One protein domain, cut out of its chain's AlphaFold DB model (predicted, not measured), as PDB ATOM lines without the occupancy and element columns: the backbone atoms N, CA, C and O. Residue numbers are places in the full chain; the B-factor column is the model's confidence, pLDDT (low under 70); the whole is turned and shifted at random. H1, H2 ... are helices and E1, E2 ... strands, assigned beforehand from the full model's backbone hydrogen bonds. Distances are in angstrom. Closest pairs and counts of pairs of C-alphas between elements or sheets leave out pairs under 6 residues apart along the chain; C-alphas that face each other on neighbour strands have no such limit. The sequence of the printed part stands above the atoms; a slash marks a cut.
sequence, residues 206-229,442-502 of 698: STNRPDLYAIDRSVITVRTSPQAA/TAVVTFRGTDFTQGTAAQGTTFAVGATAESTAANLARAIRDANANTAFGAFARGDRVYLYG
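What this domain is: This is residues 206 to 229 and 442 to 502 of the 698 residues of the protein "OmpA family protein" of Corallococcus interemptor (UniProt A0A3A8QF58). A single helix, H1, lies in the middle between two small sheets, with the four-stranded sheet E1 E2 E7 E6 on one side of it and the three-stranded sheet E3 E4 E5 on the other. Residues 206 to 207, ahead of E1, pair with E3 and tie the first printed stretch to the smaller sheet. The printed part has 85 residues, with one named helix and seven named strands in the order E1 E2 E3 E4 E5 H1 E6 E7; the class is mixed, helices and strands. The larger sheet runs E1 E2 E7 E6, all antiparallel, and the smaller runs E3 E4 E5, mixed. The whole is compact, with a radius of gyration of the C-alphas of 11.3 A and spans of 35 by 26 by 22 A.

How they stand to each other: E1, residues 213 to 216, and E2, residues 219 to 222, form an antiparallel hairpin, with N 214 and O 221 2.8 A apart. E2 is also antiparallel to E7, residues 497 to 501, with N 498 and O 220 at 2.7 A. E7 forms a hairpin with E6, residues 490 to 494, with N 499 and O 492 at 2.8 A. This sheet is only just strongly twisted, its C-alphas lying up to 4.0 A off the best plane. E3, residues 444 to 447, and E4, residues 450 to 455, form another hairpin, with N 452 and O 445 at 2.8 A. E4 is parallel to E5, residues 462 to 464, with N 455 and O 463 at 2.9 A. The pairing is staggered: E4 pairs with E3 over residues 450 to 453 and with E5 over 453 to 455. H1, residues 469 to 482, makes two layers, a helix on one face of a sheet, with each sheet. Its height over E1 E2 E7 E6 is 7.3 A; it lies over E7 and E6, along the strands, at 0 degrees to E7 on the local plane. Its closest C-alphas to E6 are those of Arg 481 and Gly 490, 4.6 A. Its height over E3 E4 E5 is 8.2 A, slantwise to the strands, at 42 degrees to E4 on the local plane. The closest C-alphas of H1 and E5 are Leu 476 and Phe 463, 5.4 A. Every O i to N i+4 pair in H1 is within hydrogen-bond range. E1 and E3 are only just apart, at 8.1 A.

Where its parts are: E1, residues 213 to 216, begins at C-alpha 213 (23.481, 38.199, -33.401). E4 is 15.5 A long, H1 19.9 A, from C-alpha 469 (18.413, 31.776, -27.772), E6 13.9 A and E7 12.9 A, ending at C-alpha 501 (11.376, 50.410, -30.786). E1 is 9.8 A, E2 and E3 9.7 A, E5 6.9 A.

The domain as a whole: The C-alphas of Ala 228 and Asn 486, the two farthest apart, are 35.5 A apart. Residues 230 to 441 are not printed, and C-alphas 229 and 442 are 17.6 A apart across this cut, which lies in the link from E2 to E3. Of the links that are printed whole, none is long. Mean pLDDT of the printed part is 74.7; 25 residues are under 70, among them residues 223 to 229 and 466 to 471.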
ATOM      1  N   SER A 206      23.862  47.709 -33.967       87.69
ATOM      2  CA  SER A 206      25.035  47.040 -34.537       87.69
ATOM      3  C   SER A 206      25.593  46.012 -33.559       87.69
ATOM      4  O   SER A 206      25.320  46.067 -32.363       87.69
ATOM      5  N   THR A 207      26.374  45.054 -34.054       86.81
ATOM      6  CA  THR A 207      27.019  44.042 -33.211       86.81
ATOM      7  C   THR A 207      28.402  43.686 -33.729       86.81
ATOM      8  O   THR A 207      28.644  43.689 -34.935       86.81
ATOM      9  N   ASN A 208      29.302  43.349 -32.808       81.38
ATOM     10  CA  ASN A 208      30.635  42.834 -33.118       81.38
ATOM     11  C   ASN A 208      30.670  41.299 -33.320       81.38
ATOM     12  O   ASN A 208      31.722  40.758 -33.661       81.38
ATOM     13  N   ARG A 209      29.547  40.592 -33.106       73.06
ATOM     14  CA  ARG A 209      29.413  39.126 -33.230       73.06
ATOM     15  C   ARG A 209      28.269  38.745 -34.182       73.06
ATOM     16  O   ARG A 209      27.233  38.259 -33.723       73.06
ATOM     17  N   PRO A 210      28.440  38.931 -35.509       67.00
ATOM     18  CA  PRO A 210      27.403  38.634 -36.509       67.00
ATOM     19  C   PRO A 210      27.036  37.141 -36.604       67.00
ATOM     20  O   PRO A 210      26.003  36.768 -37.162       67.00
ATOM     21  N   ASP A 211      27.894  36.275 -36.069       61.44
ATOM     22  CA  ASP A 211      27.674  34.840 -35.932       61.44
ATOM     23  C   ASP A 211      26.726  34.484 -34.771       61.44
ATOM     24  O   ASP A 211      26.083  33.440 -34.821       61.44
ATOM     25  N   LEU A 212      26.600  35.355 -33.760       66.38
ATOM     26  CA  LEU A 212      25.704  35.170 -32.608       66.38
ATOM     27  C   LEU A 212      24.442  36.027 -32.704       66.38
ATOM     28  O   LEU A 212      23.368  35.584 -32.303       66.38
ATOM     29  N   TYR A 213      24.565  37.236 -33.251       73.94
ATOM     30  CA  TYR A 213      23.481  38.199 -33.401       73.94
ATOM     31  C   TYR A 213      23.434  38.668 -34.849       73.94
ATOM     32  O   TYR A 213      24.386  39.255 -35.353       73.94
ATOM     33  N   ALA A 214      22.319  38.440 -35.530       72.06
ATOM     34  CA  ALA A 214      22.067  39.066 -36.817       72.06
ATOM     35  C   ALA A 214      21.148  40.251 -36.648       72.06
ATOM     36  O   ALA A 214      20.105  40.133 -36.016       72.06
ATOM     37  N   ILE A 215      21.525  41.373 -37.238       77.06
ATOM     38  CA  ILE A 215      20.750  42.597 -37.136       77.06
ATOM     39  C   ILE A 215      20.220  42.930 -38.518       77.06
ATOM     40  O   ILE A 215      20.992  43.083 -39.462       77.06
ATOM     41  N   ASP A 216      18.900  43.010 -38.616       75.06
ATOM     42  CA  ASP A 216      18.182  43.486 -39.789       75.06
ATOM     43  C   ASP A 216      17.282  44.643 -39.353       75.06
ATOM     44  O   ASP A 216      16.294  44.450 -38.643       75.06
ATOM     45  N   ARG A 217      17.663  45.868 -39.736       77.19
ATOM     46  CA  ARG A 217      16.993  47.117 -39.335       77.19
ATOM     47  C   ARG A 217      16.832  47.216 -37.805       77.19
ATOM     48  O   ARG A 217      17.830  47.315 -37.091       77.19
ATOM     49  N   SER A 218      15.592  47.188 -37.324       77.50
ATOM     50  CA  SER A 218      15.178  47.264 -35.921       77.50
ATOM     51  C   SER A 218      15.039  45.891 -35.253       77.50
ATOM     52  O   SER A 218      14.557  45.803 -34.126       77.50
ATOM     53  N   VAL A 219      15.442  44.803 -35.916       78.50
ATOM     54  CA  VAL A 219      15.315  43.438 -35.396       78.50
ATOM     55  C   VAL A 219      16.690  42.819 -35.188       78.50
ATOM     56  O   VAL A 219      17.493  42.714 -36.114       78.50
ATOM     57  N   ILE A 220      16.945  42.343 -33.973       80.19
ATOM     58  CA  ILE A 220      18.129  41.563 -33.619       80.19
ATOM     59  C   ILE A 220      17.692  40.105 -33.467       80.19
ATOM     60  O   ILE A 220      16.931  39.765 -32.573       80.19
ATOM     61  N   THR A 221      18.168  39.221 -34.333       76.75
ATOM     62  CA  THR A 221      17.962  37.772 -34.235       76.75
ATOM     63  C   THR A 221      19.140  37.139 -33.504       76.75
ATOM     64  O   THR A 221      20.279  37.236 -33.964       76.75
ATOM     65  N   VAL A 222      18.876  36.463 -32.389       74.75
ATOM     66  CA  VAL A 222      19.861  35.680 -31.639       74.75
ATOM     67  C   VAL A 222      20.019  34.328 -32.329       74.75
ATOM     68  O   VAL A 222      19.175  33.450 -32.215       74.75
ATOM     69  N   ARG A 223      21.105  34.166 -33.084       59.78
ATOM     70  CA  ARG A 223      21.312  33.011 -33.969       59.78
ATOM     71  C   ARG A 223      21.770  31.753 -33.244       59.78
ATOM     72  O   ARG A 223      21.467  30.676 -33.732       59.78
ATOM     73  N   THR A 224      22.478  31.914 -32.124       55.47
ATOM     74  CA  THR A 224      22.859  30.908 -31.108       55.47
ATOM     75  C   THR A 224      23.964  31.542 -30.258       55.47
ATOM     76  O   THR A 224      25.004  31.846 -30.829       55.47
ATOM     77  N   SER A 225      23.805  31.745 -28.943       41.03
ATOM     78  CA  SER A 225      24.939  32.153 -28.083       41.03
ATOM     79  C   SER A 225      25.766  30.919 -27.670       41.03
ATOM     80  O   SER A 225      25.182  29.875 -27.372       41.03
ATOM     81  N   PRO A 226      27.111  30.976 -27.687       48.16
ATOM     82  CA  PRO A 226      27.982  29.823 -27.787       48.16
ATOM     83  C   PRO A 226      28.484  29.424 -26.404       48.16
ATOM     84  O   PRO A 226      29.548  29.828 -25.956       48.16
ATOM     85  N   GLN A 227      27.700  28.597 -25.746       41.38
ATOM     86  CA  GLN A 227      28.169  27.463 -24.969       41.38
ATOM     87  C   GLN A 227      26.889  26.710 -24.678       41.38
ATOM     88  O   GLN A 227      26.065  27.184 -23.912       41.38
ATOM     89  N   ALA A 228      26.715  25.548 -25.298       42.88
ATOM     90  CA  ALA A 228      25.796  24.580 -24.739       42.88
ATOM     91  C   ALA A 228      24.322  25.015 -24.626       42.88
ATOM     92  O   ALA A 228      23.824  25.079 -23.512       42.88
ATOM     93  N   ALA A 229      23.585  25.225 -25.726       35.03
ATOM     94  CA  ALA A 229      22.129  25.076 -25.633       35.03
ATOM     95  C   ALA A 229      21.845  23.579 -25.399       35.03
ATOM     96  O   ALA A 229      22.047  22.775 -26.323       35.03
ATOM     97  N   THR A 442      33.982  38.518 -26.485       74.12
ATOM     98  CA  THR A 442      32.795  39.109 -25.847       74.12
ATOM     99  C   THR A 442      31.883  39.735 -26.894       74.12
ATOM    100  O   THR A 442      32.305  40.606 -27.660       74.12
ATOM    101  N   ALA A 443      30.620  39.305 -26.913       78.31
ATOM    102  CA  ALA A 443      29.617  39.908 -27.772       78.31
ATOM    103  C   ALA A 443      29.127  41.239 -27.197       78.31
ATOM    104  O   ALA A 443      28.817  41.350 -26.008       78.31
ATOM    105  N   VAL A 444      29.044  42.229 -28.078       88.06
ATOM    106  CA  VAL A 444      28.529  43.566 -27.819       88.06
ATOM    107  C   VAL A 444      27.436  43.852 -28.837       88.06
ATOM    108  O   VAL A 444      27.606  43.617 -30.039       88.06
ATOM    109  N   VAL A 445      26.308  44.345 -28.341       90.19
ATOM    110  CA  VAL A 445      25.215  44.894 -29.140       90.19
ATOM    111  C   VAL A 445      25.135  46.379 -28.824       90.19
ATOM    112  O   VAL A 445      24.861  46.755 -27.692       90.19
ATOM    113  N   THR A 446      25.372  47.229 -29.814       89.56
ATOM    114  CA  THR A 446      25.299  48.680 -29.650       89.56
ATOM    115  C   THR A 446      23.927  49.165 -30.084       89.56
ATOM    116  O   THR A 446      23.507  48.949 -31.223       89.56
ATOM    117  N   PHE A 447      23.238  49.857 -29.183       87.88
ATOM    118  CA  PHE A 447      21.943  50.471 -29.431       87.88
ATOM    119  C   PHE A 447      21.976  51.931 -28.989       87.88
ATOM    120  O   PHE A 447      22.262  52.232 -27.833       87.88
ATOM    121  N   ARG A 448      21.694  52.850 -29.922       85.00
ATOM    122  CA  ARG A 448      21.728  54.311 -29.693       85.00
ATOM    123  C   ARG A 448      23.037  54.821 -29.062       85.00
ATOM    124  O   ARG A 448      23.020  55.755 -28.269       85.00
ATOM    125  N   GLY A 449      24.165  54.215 -29.429       82.06
ATOM    126  CA  GLY A 449      25.484  54.568 -28.887       82.06
ATOM    127  C   GLY A 449      25.774  53.999 -27.494       82.06
ATOM    128  O   GLY A 449      26.850  54.249 -26.963       82.06
ATOM    129  N   THR A 450      24.850  53.225 -26.923       87.81
ATOM    130  CA  THR A 450      25.060  52.476 -25.683       87.81
ATOM    131  C   THR A 450      25.421  51.036 -26.017       87.81
ATOM    132  O   THR A 450      24.690  50.358 -26.743       87.81
ATOM    133  N   ASP A 451      26.534  50.568 -25.465       92.06
ATOM    134  CA  ASP A 451      27.006  49.200 -25.644       92.06
ATOM    135  C   ASP A 451      26.400  48.273 -24.594       92.06
ATOM    136  O   ASP A 451      26.568  48.471 -23.388       92.06
ATOM    137  N   PHE A 452      25.721  47.233 -25.074       92.00
ATOM    138  CA  PHE A 452      25.182  46.152 -24.267       92.00
ATOM    139  C   PHE A 452      26.106  44.947 -24.354       92.00
ATOM    140  O   PHE A 452      26.284  44.363 -25.426       92.00
ATOM    141  N   THR A 453      26.711  44.583 -23.227       89.31
ATOM    142  CA  THR A 453      27.759  43.562 -23.163       89.31
ATOM    143  C   THR A 453      27.234  42.262 -22.571       89.31
ATOM    144  O   THR A 453      26.520  42.259 -21.568       89.31
ATOM    145  N   GLN A 454      27.631  41.140 -23.162       84.31
ATOM    146  CA  GLN A 454      27.311  39.813 -22.643       84.31
ATOM    147  C   GLN A 454      28.077  39.525 -21.337       84.31
ATOM    148  O   GLN A 454      29.300  39.659 -21.302       84.31
ATOM    149  N   GLY A 455      27.380  39.092 -20.280       73.94
ATOM    150  CA  GLY A 455      27.975  38.789 -18.971       73.94
ATOM    151  C   GLY A 455      27.242  37.693 -18.190       73.94
ATOM    152  O   GLY A 455      26.334  37.043 -18.703       73.94
ATOM    153  N   THR A 456      27.657  37.457 -16.943       65.50
ATOM    154  CA  THR A 456      27.095  36.413 -16.059       65.50
ATOM    155  C   THR A 456      25.959  36.909 -15.158       65.50
ATOM    156  O   THR A 456      25.261  36.093 -14.563       65.50
ATOM    157  N   ALA A 457      25.741  38.224 -15.073       64.62
ATOM    158  CA  ALA A 457      24.669  38.846 -14.300       64.62
ATOM    159  C   ALA A 457      24.017  39.985 -15.098       64.62
ATOM    160  O   ALA A 457      24.687  40.675 -15.867       64.62
ATOM    161  N   ALA A 458      22.710  40.181 -14.911       67.56
ATOM    162  CA  ALA A 458      21.984  41.305 -15.496       67.56
ATOM    163  C   ALA A 458      22.152  42.542 -14.599       67.56
ATOM    164  O   ALA A 458      21.544  42.623 -13.533       67.56
ATOM    165  N   GLN A 459      23.003  43.486 -15.009       72.25
ATOM    166  CA  GLN A 459      23.207  44.751 -14.297       72.25
ATOM    167  C   GLN A 459      23.524  45.881 -15.285       72.25
ATOM    168  O   GLN A 459      24.518  45.826 -16.014       72.25
ATOM    169  N   GLY A 460      22.688  46.922 -15.300       81.62
ATOM    170  CA  GLY A 460      22.846  48.068 -16.201       81.62
ATOM    171  C   GLY A 460      22.793  47.651 -17.673       81.62
ATOM    172  O   GLY A 460      21.809  47.073 -18.120       81.62
ATOM    173  N   THR A 461      23.863  47.919 -18.424       87.50
ATOM    174  CA  THR A 461      23.988  47.537 -19.841       87.50
ATOM    175  C   THR A 461      24.513  46.109 -20.044       87.50
ATOM    176  O   THR A 461      24.709  45.671 -21.174       87.50
ATOM    177  N   THR A 462      24.727  45.347 -18.967       88.31
ATOM    178  CA  THR A 462      25.136  43.940 -19.060       88.31
ATOM    179  C   THR A 462      23.912  43.031 -19.083       88.31
ATOM    180  O   THR A 462      23.018  43.181 -18.249       88.31
ATOM    181  N   PHE A 463      23.888  42.055 -19.991       87.38
ATOM    182  CA  PHE A 463      22.829  41.045 -20.061       87.38
ATOM    183  C   PHE A 463      23.383  39.628 -19.886       87.38
ATOM    184  O   PHE A 463      24.463  39.292 -20.376       87.38
ATOM    185  N   ALA A 464      22.620  38.788 -19.182       82.38
ATOM    186  CA  ALA A 464      22.974  37.394 -18.952       82.38
ATOM    187  C   ALA A 464      22.670  36.523 -20.180       82.38
ATOM    188  O   ALA A 464      21.597  36.632 -20.781       82.38
ATOM    189  N   VAL A 465      23.580  35.609 -20.515       74.38
ATOM    190  CA  VAL A 465      23.313  34.556 -21.507       74.38
ATOM    191  C   VAL A 465      22.352  33.545 -20.904       74.38
ATOM    192  O   VAL A 465      22.627  32.984 -19.846       74.38
ATOM    193  N   GLY A 466      21.221  33.328 -21.565       62.19
ATOM    194  CA  GLY A 466      20.247  32.324 -21.157       62.19
ATOM    195  C   GLY A 466      20.580  30.933 -21.701       62.19
ATOM    196  O   GLY A 466      21.378  30.789 -22.625       62.19
ATOM    197  N   ALA A 467      19.930  29.900 -21.157       55.75
ATOM    198  CA  ALA A 467      20.082  28.511 -21.614       55.75
ATOM    199  C   ALA A 467      19.589  28.279 -23.059       55.75
ATOM    200  O   ALA A 467      19.912  27.270 -23.681       55.75
ATOM    201  N   THR A 468      18.801  29.215 -23.594       55.44
ATOM    202  CA  THR A 468      18.241  29.199 -24.950       55.44
ATOM    203  C   THR A 468      18.497  30.532 -25.657       55.44
ATOM    204  O   THR A 468      18.756  31.562 -25.022       55.44
ATOM    205  N   ALA A 469      18.383  30.538 -26.990       63.06
ATOM    206  CA  ALA A 469      18.413  31.776 -27.772       63.06
ATOM    207  C   ALA A 469      17.304  32.750 -27.332       63.06
ATOM    208  O   ALA A 469      17.558  33.943 -27.195       63.06
ATOM    209  N   GLU A 470      16.117  32.231 -27.012       69.25
ATOM    210  CA  GLU A 470      14.978  33.016 -26.526       69.25
ATOM    211  C   GLU A 470      15.231  33.664 -25.160       69.25
ATOM    212  O   GLU A 470      15.027  34.863 -24.992       69.25
ATOM    213  N   SER A 471      15.743  32.908 -24.186       68.12
ATOM    214  CA  SER A 471      16.068  33.474 -22.867       68.12
ATOM    215  C   SER A 471      17.206  34.497 -22.944       68.12
ATOM    216  O   SER A 471      17.186  35.499 -22.229       68.12
ATOM    217  N   THR A 472      18.158  34.312 -23.862       75.12
ATOM    218  CA  THR A 472      19.194  35.313 -24.162       75.12
ATOM    219  C   THR A 472      18.599  36.568 -24.809       75.12
ATOM    220  O   THR A 472      18.917  37.678 -24.384       75.12
ATOM    221  N   ALA A 473      17.700  36.411 -25.786       78.38
ATOM    222  CA  ALA A 473      16.984  37.515 -26.424       78.38
ATOM    223  C   ALA A 473      16.173  38.319 -25.396       78.38
ATOM    224  O   ALA A 473      16.255  39.546 -25.363       78.38
ATOM    225  N   ALA A 474      15.459  37.637 -24.497       77.56
ATOM    226  CA  ALA A 474      14.701  38.263 -23.418       77.56
ATOM    227  C   ALA A 474      15.598  39.059 -22.458       77.56
ATOM    228  O   ALA A 474      15.269  40.191 -22.098       77.56
ATOM    229  N   ASN A 475      16.752  38.507 -22.074       84.38
ATOM    230  CA  ASN A 475      17.707  39.195 -21.205       84.38
ATOM    231  C   ASN A 475      18.328  40.426 -21.879       84.38
ATOM    232  O   ASN A 475      18.453  41.468 -21.236       84.38
ATOM    233  N   LEU A 476      18.676  40.330 -23.166       87.94
ATOM    234  CA  LEU A 476      19.171  41.460 -23.954       87.94
ATOM    235  C   LEU A 476      18.108  42.559 -24.081       87.94
ATOM    236  O   LEU A 476      18.396  43.728 -23.830       87.94
ATOM    237  N   ALA A 477      16.869  42.191 -24.415       87.81
ATOM    238  CA  ALA A 477      15.759  43.133 -24.514       87.81
ATOM    239  C   ALA A 477      15.498  43.852 -23.182       87.81
ATOM    240  O   ALA A 477      15.275  45.063 -23.169       87.81
ATOM    241  N   ARG A 478      15.576  43.119 -22.061       85.00
ATOM    242  CA  ARG A 478      15.460  43.681 -20.711       85.00
ATOM    243  C   ARG A 478      16.567  44.689 -20.423       85.00
ATOM    244  O   ARG A 478      16.253  45.800 -20.028       85.00
ATOM    245  N   ALA A 479      17.827  44.358 -20.698       88.44
ATOM    246  CA  ALA A 479      18.933  45.290 -20.477       88.44
ATOM    247  C   ALA A 479      18.773  46.580 -21.305       88.44
ATOM    248  O   ALA A 479      18.922  47.680 -20.770       88.44
ATOM    249  N   ILE A 480      18.398  46.459 -22.588       88.25
ATOM    250  CA  ILE A 480      18.121  47.619 -23.454       88.25
ATOM    251  C   ILE A 480      16.999  48.474 -22.870       88.25
ATOM    252  O   ILE A 480      17.115  49.696 -22.824       88.25
ATOM    253  N   ARG A 481      15.924  47.844 -22.406       81.62
ATOM    254  CA  ARG A 481      14.795  48.531 -21.787       81.62
ATOM    255  C   ARG A 481      15.183  49.235 -20.489       81.62
ATOM    256  O   ARG A 481      14.872  50.412 -20.350       81.62
ATOM    257  N   ASP A 482      15.851  48.554 -19.566       82.50
ATOM    258  CA  ASP A 482      16.194  49.098 -18.248       82.50
ATOM    259  C   ASP A 482      17.109  50.320 -18.387       82.50
ATOM    260  O   ASP A 482      16.892  51.350 -17.748       82.50
ATOM    261  N   ALA A 483      18.061  50.261 -19.322       84.31
ATOM    262  CA  ALA A 483      18.910  51.396 -19.677       84.31
ATOM    263  C   ALA A 483      18.134  52.583 -20.290       84.31
ATOM    264  O   ALA A 483      18.654  53.697 -20.336       84.31
ATOM    265  N   ASN A 484      16.903  52.365 -20.759       77.31
ATOM    266  CA  ASN A 484      16.068  53.346 -21.452       77.31
ATOM    267  C   ASN A 484      14.707  53.597 -20.762       77.31
ATOM    268  O   ASN A 484      13.829  54.204 -21.378       77.31
ATOM    269  N   ALA A 485      14.530  53.203 -19.492       70.38
ATOM    270  CA  ALA A 485      13.235  53.149 -18.793       70.38
ATOM    271  C   ALA A 485      12.430  54.470 -18.748       70.38
ATOM    272  O   ALA A 485      11.210  54.437 -18.588       70.38
ATOM    273  N   ASN A 486      13.091  55.620 -18.921       64.94
ATOM    274  CA  ASN A 486      12.479  56.958 -18.940       64.94
ATOM    275  C   ASN A 486      12.501  57.616 -20.331       64.94
ATOM    276  O   ASN A 486      12.451  58.840 -20.452       64.94
ATOM    277  N   THR A 487      12.633  56.824 -21.391       68.75
ATOM    278  CA  THR A 487      12.698  57.316 -22.769       68.75
ATOM    279  C   THR A 487      11.631  56.648 -23.634       68.75
ATOM    280  O   THR A 487      11.037  55.644 -23.252       68.75
ATOM    281  N   ALA A 488      11.398  57.187 -24.829       66.69
ATOM    282  CA  ALA A 488      10.506  56.582 -25.819       66.69
ATOM    283  C   ALA A 488      11.156  55.419 -26.602       66.69
ATOM    284  O   ALA A 488      10.618  54.999 -27.621       66.69
ATOM    285  N   PHE A 489      12.324  54.933 -26.171       75.06
ATOM    286  CA  PHE A 489      13.083  53.880 -26.839       75.06
ATOM    287  C   PHE A 489      13.177  52.645 -25.955       75.06
ATOM    288  O   PHE A 489      13.211  52.743 -24.731       75.06
ATOM    289  N   GLY A 490      13.265  51.475 -26.571       81.12
ATOM    290  CA  GLY A 490      13.438  50.240 -25.827       81.12
ATOM    291  C   GLY A 490      13.476  49.023 -26.727       81.12
ATOM    292  O   GLY A 490      13.671  49.122 -27.939       81.12
ATOM    293  N   ALA A 491      13.307  47.863 -26.102       83.19
ATOM    294  CA  ALA A 491      13.260  46.596 -26.798       83.19
ATOM    295  C   ALA A 491      12.324  45.603 -26.103       83.19
ATOM    296  O   ALA A 491      12.146  45.634 -24.880       83.19
ATOM    297  N   PHE A 492      11.761  44.689 -26.886       74.06
ATOM    298  CA  PHE A 492      11.070  43.496 -26.398       74.06
ATOM    299  C   PHE A 492      11.551  42.268 -27.169       74.06
ATOM    300  O   PHE A 492      12.057  42.392 -28.282       74.06
ATOM    301  N   ALA A 493      11.414  41.081 -26.584       71.38
ATOM    302  CA  ALA A 493      11.784  39.830 -27.236       71.38
ATOM    303  C   ALA A 493      10.539  39.018 -27.611       71.38
ATOM    304  O   ALA A 493       9.530  39.054 -26.909       71.38
ATOM    305  N   ARG A 494      10.620  38.269 -28.711       61.66
ATOM    306  CA  ARG A 494       9.654  37.240 -29.102       61.66
ATOM    307  C   ARG A 494      10.422  36.080 -29.720       61.66
ATOM    308  O   ARG A 494      10.967  36.219 -30.817       61.66
ATOM    309  N   GLY A 495      10.448  34.949 -29.019       65.88
ATOM    310  CA  GLY A 495      11.327  33.841 -29.374       65.88
ATOM    311  C   GLY A 495      12.788  34.293 -29.376       65.88
ATOM    312  O   GLY A 495      13.233  35.019 -28.492       65.88
ATOM    313  N   ASP A 496      13.526  33.921 -30.414       67.69
ATOM    314  CA  ASP A 496      14.931  34.273 -30.629       67.69
ATOM    315  C   ASP A 496      15.156  35.706 -31.151       67.69
ATOM    316  O   ASP A 496      16.295  36.104 -31.397       67.69
ATOM    317  N   ARG A 497      14.098  36.502 -31.337       75.00
ATOM    318  CA  ARG A 497      14.184  37.855 -31.903       75.00
ATOM    319  C   ARG A 497      13.943  38.930 -30.859       75.00
ATOM    320  O   ARG A 497      12.977  38.870 -30.107       75.00
ATOM    321  N   VAL A 498      14.777  39.961 -30.881       80.62
ATOM    322  CA  VAL A 498      14.620  41.207 -30.135       80.62
ATOM    323  C   VAL A 498      14.194  42.301 -31.102       80.62
ATOM    324  O   VAL A 498      14.886  42.591 -32.075       80.62
ATOM    325  N   TYR A 499      13.053  42.905 -30.822       78.50
ATOM    326  CA  TYR A 499      12.477  44.004 -31.573       78.50
ATOM    327  C   TYR A 499      12.786  45.307 -30.854       78.50
ATOM    328  O   TYR A 499      12.425  45.491 -29.689       78.50
ATOM    329  N   LEU A 500      13.479  46.192 -31.553       83.69
ATOM    330  CA  LEU A 500      13.812  47.528 -31.094       83.69
ATOM    331  C   LEU A 500      12.675  48.470 -31.451       83.69
ATOM    332  O   LEU A 500      12.112  48.380 -32.543       83.69
ATOM    333  N   TYR A 501      12.372  49.384 -30.542       75.44
ATOM    334  CA  TYR A 501      11.376  50.410 -30.786       75.44
ATOM    335  C   TYR A 501      11.841  51.788 -30.319       75.44
ATOM    336  O   TYR A 501      12.745  51.922 -29.485       75.44
ATOM    337  N   GLY A 502      11.219  52.818 -30.879       75.56
ATOM    338  CA  GLY A 502      11.537  54.218 -30.651       75.56
ATOM    339  C   GLY A 502      10.338  55.149 -30.759       75.56
ATOM    340  O   GLY A 502       9.180  54.737 -30.793       75.56
TER     341      GLY A 502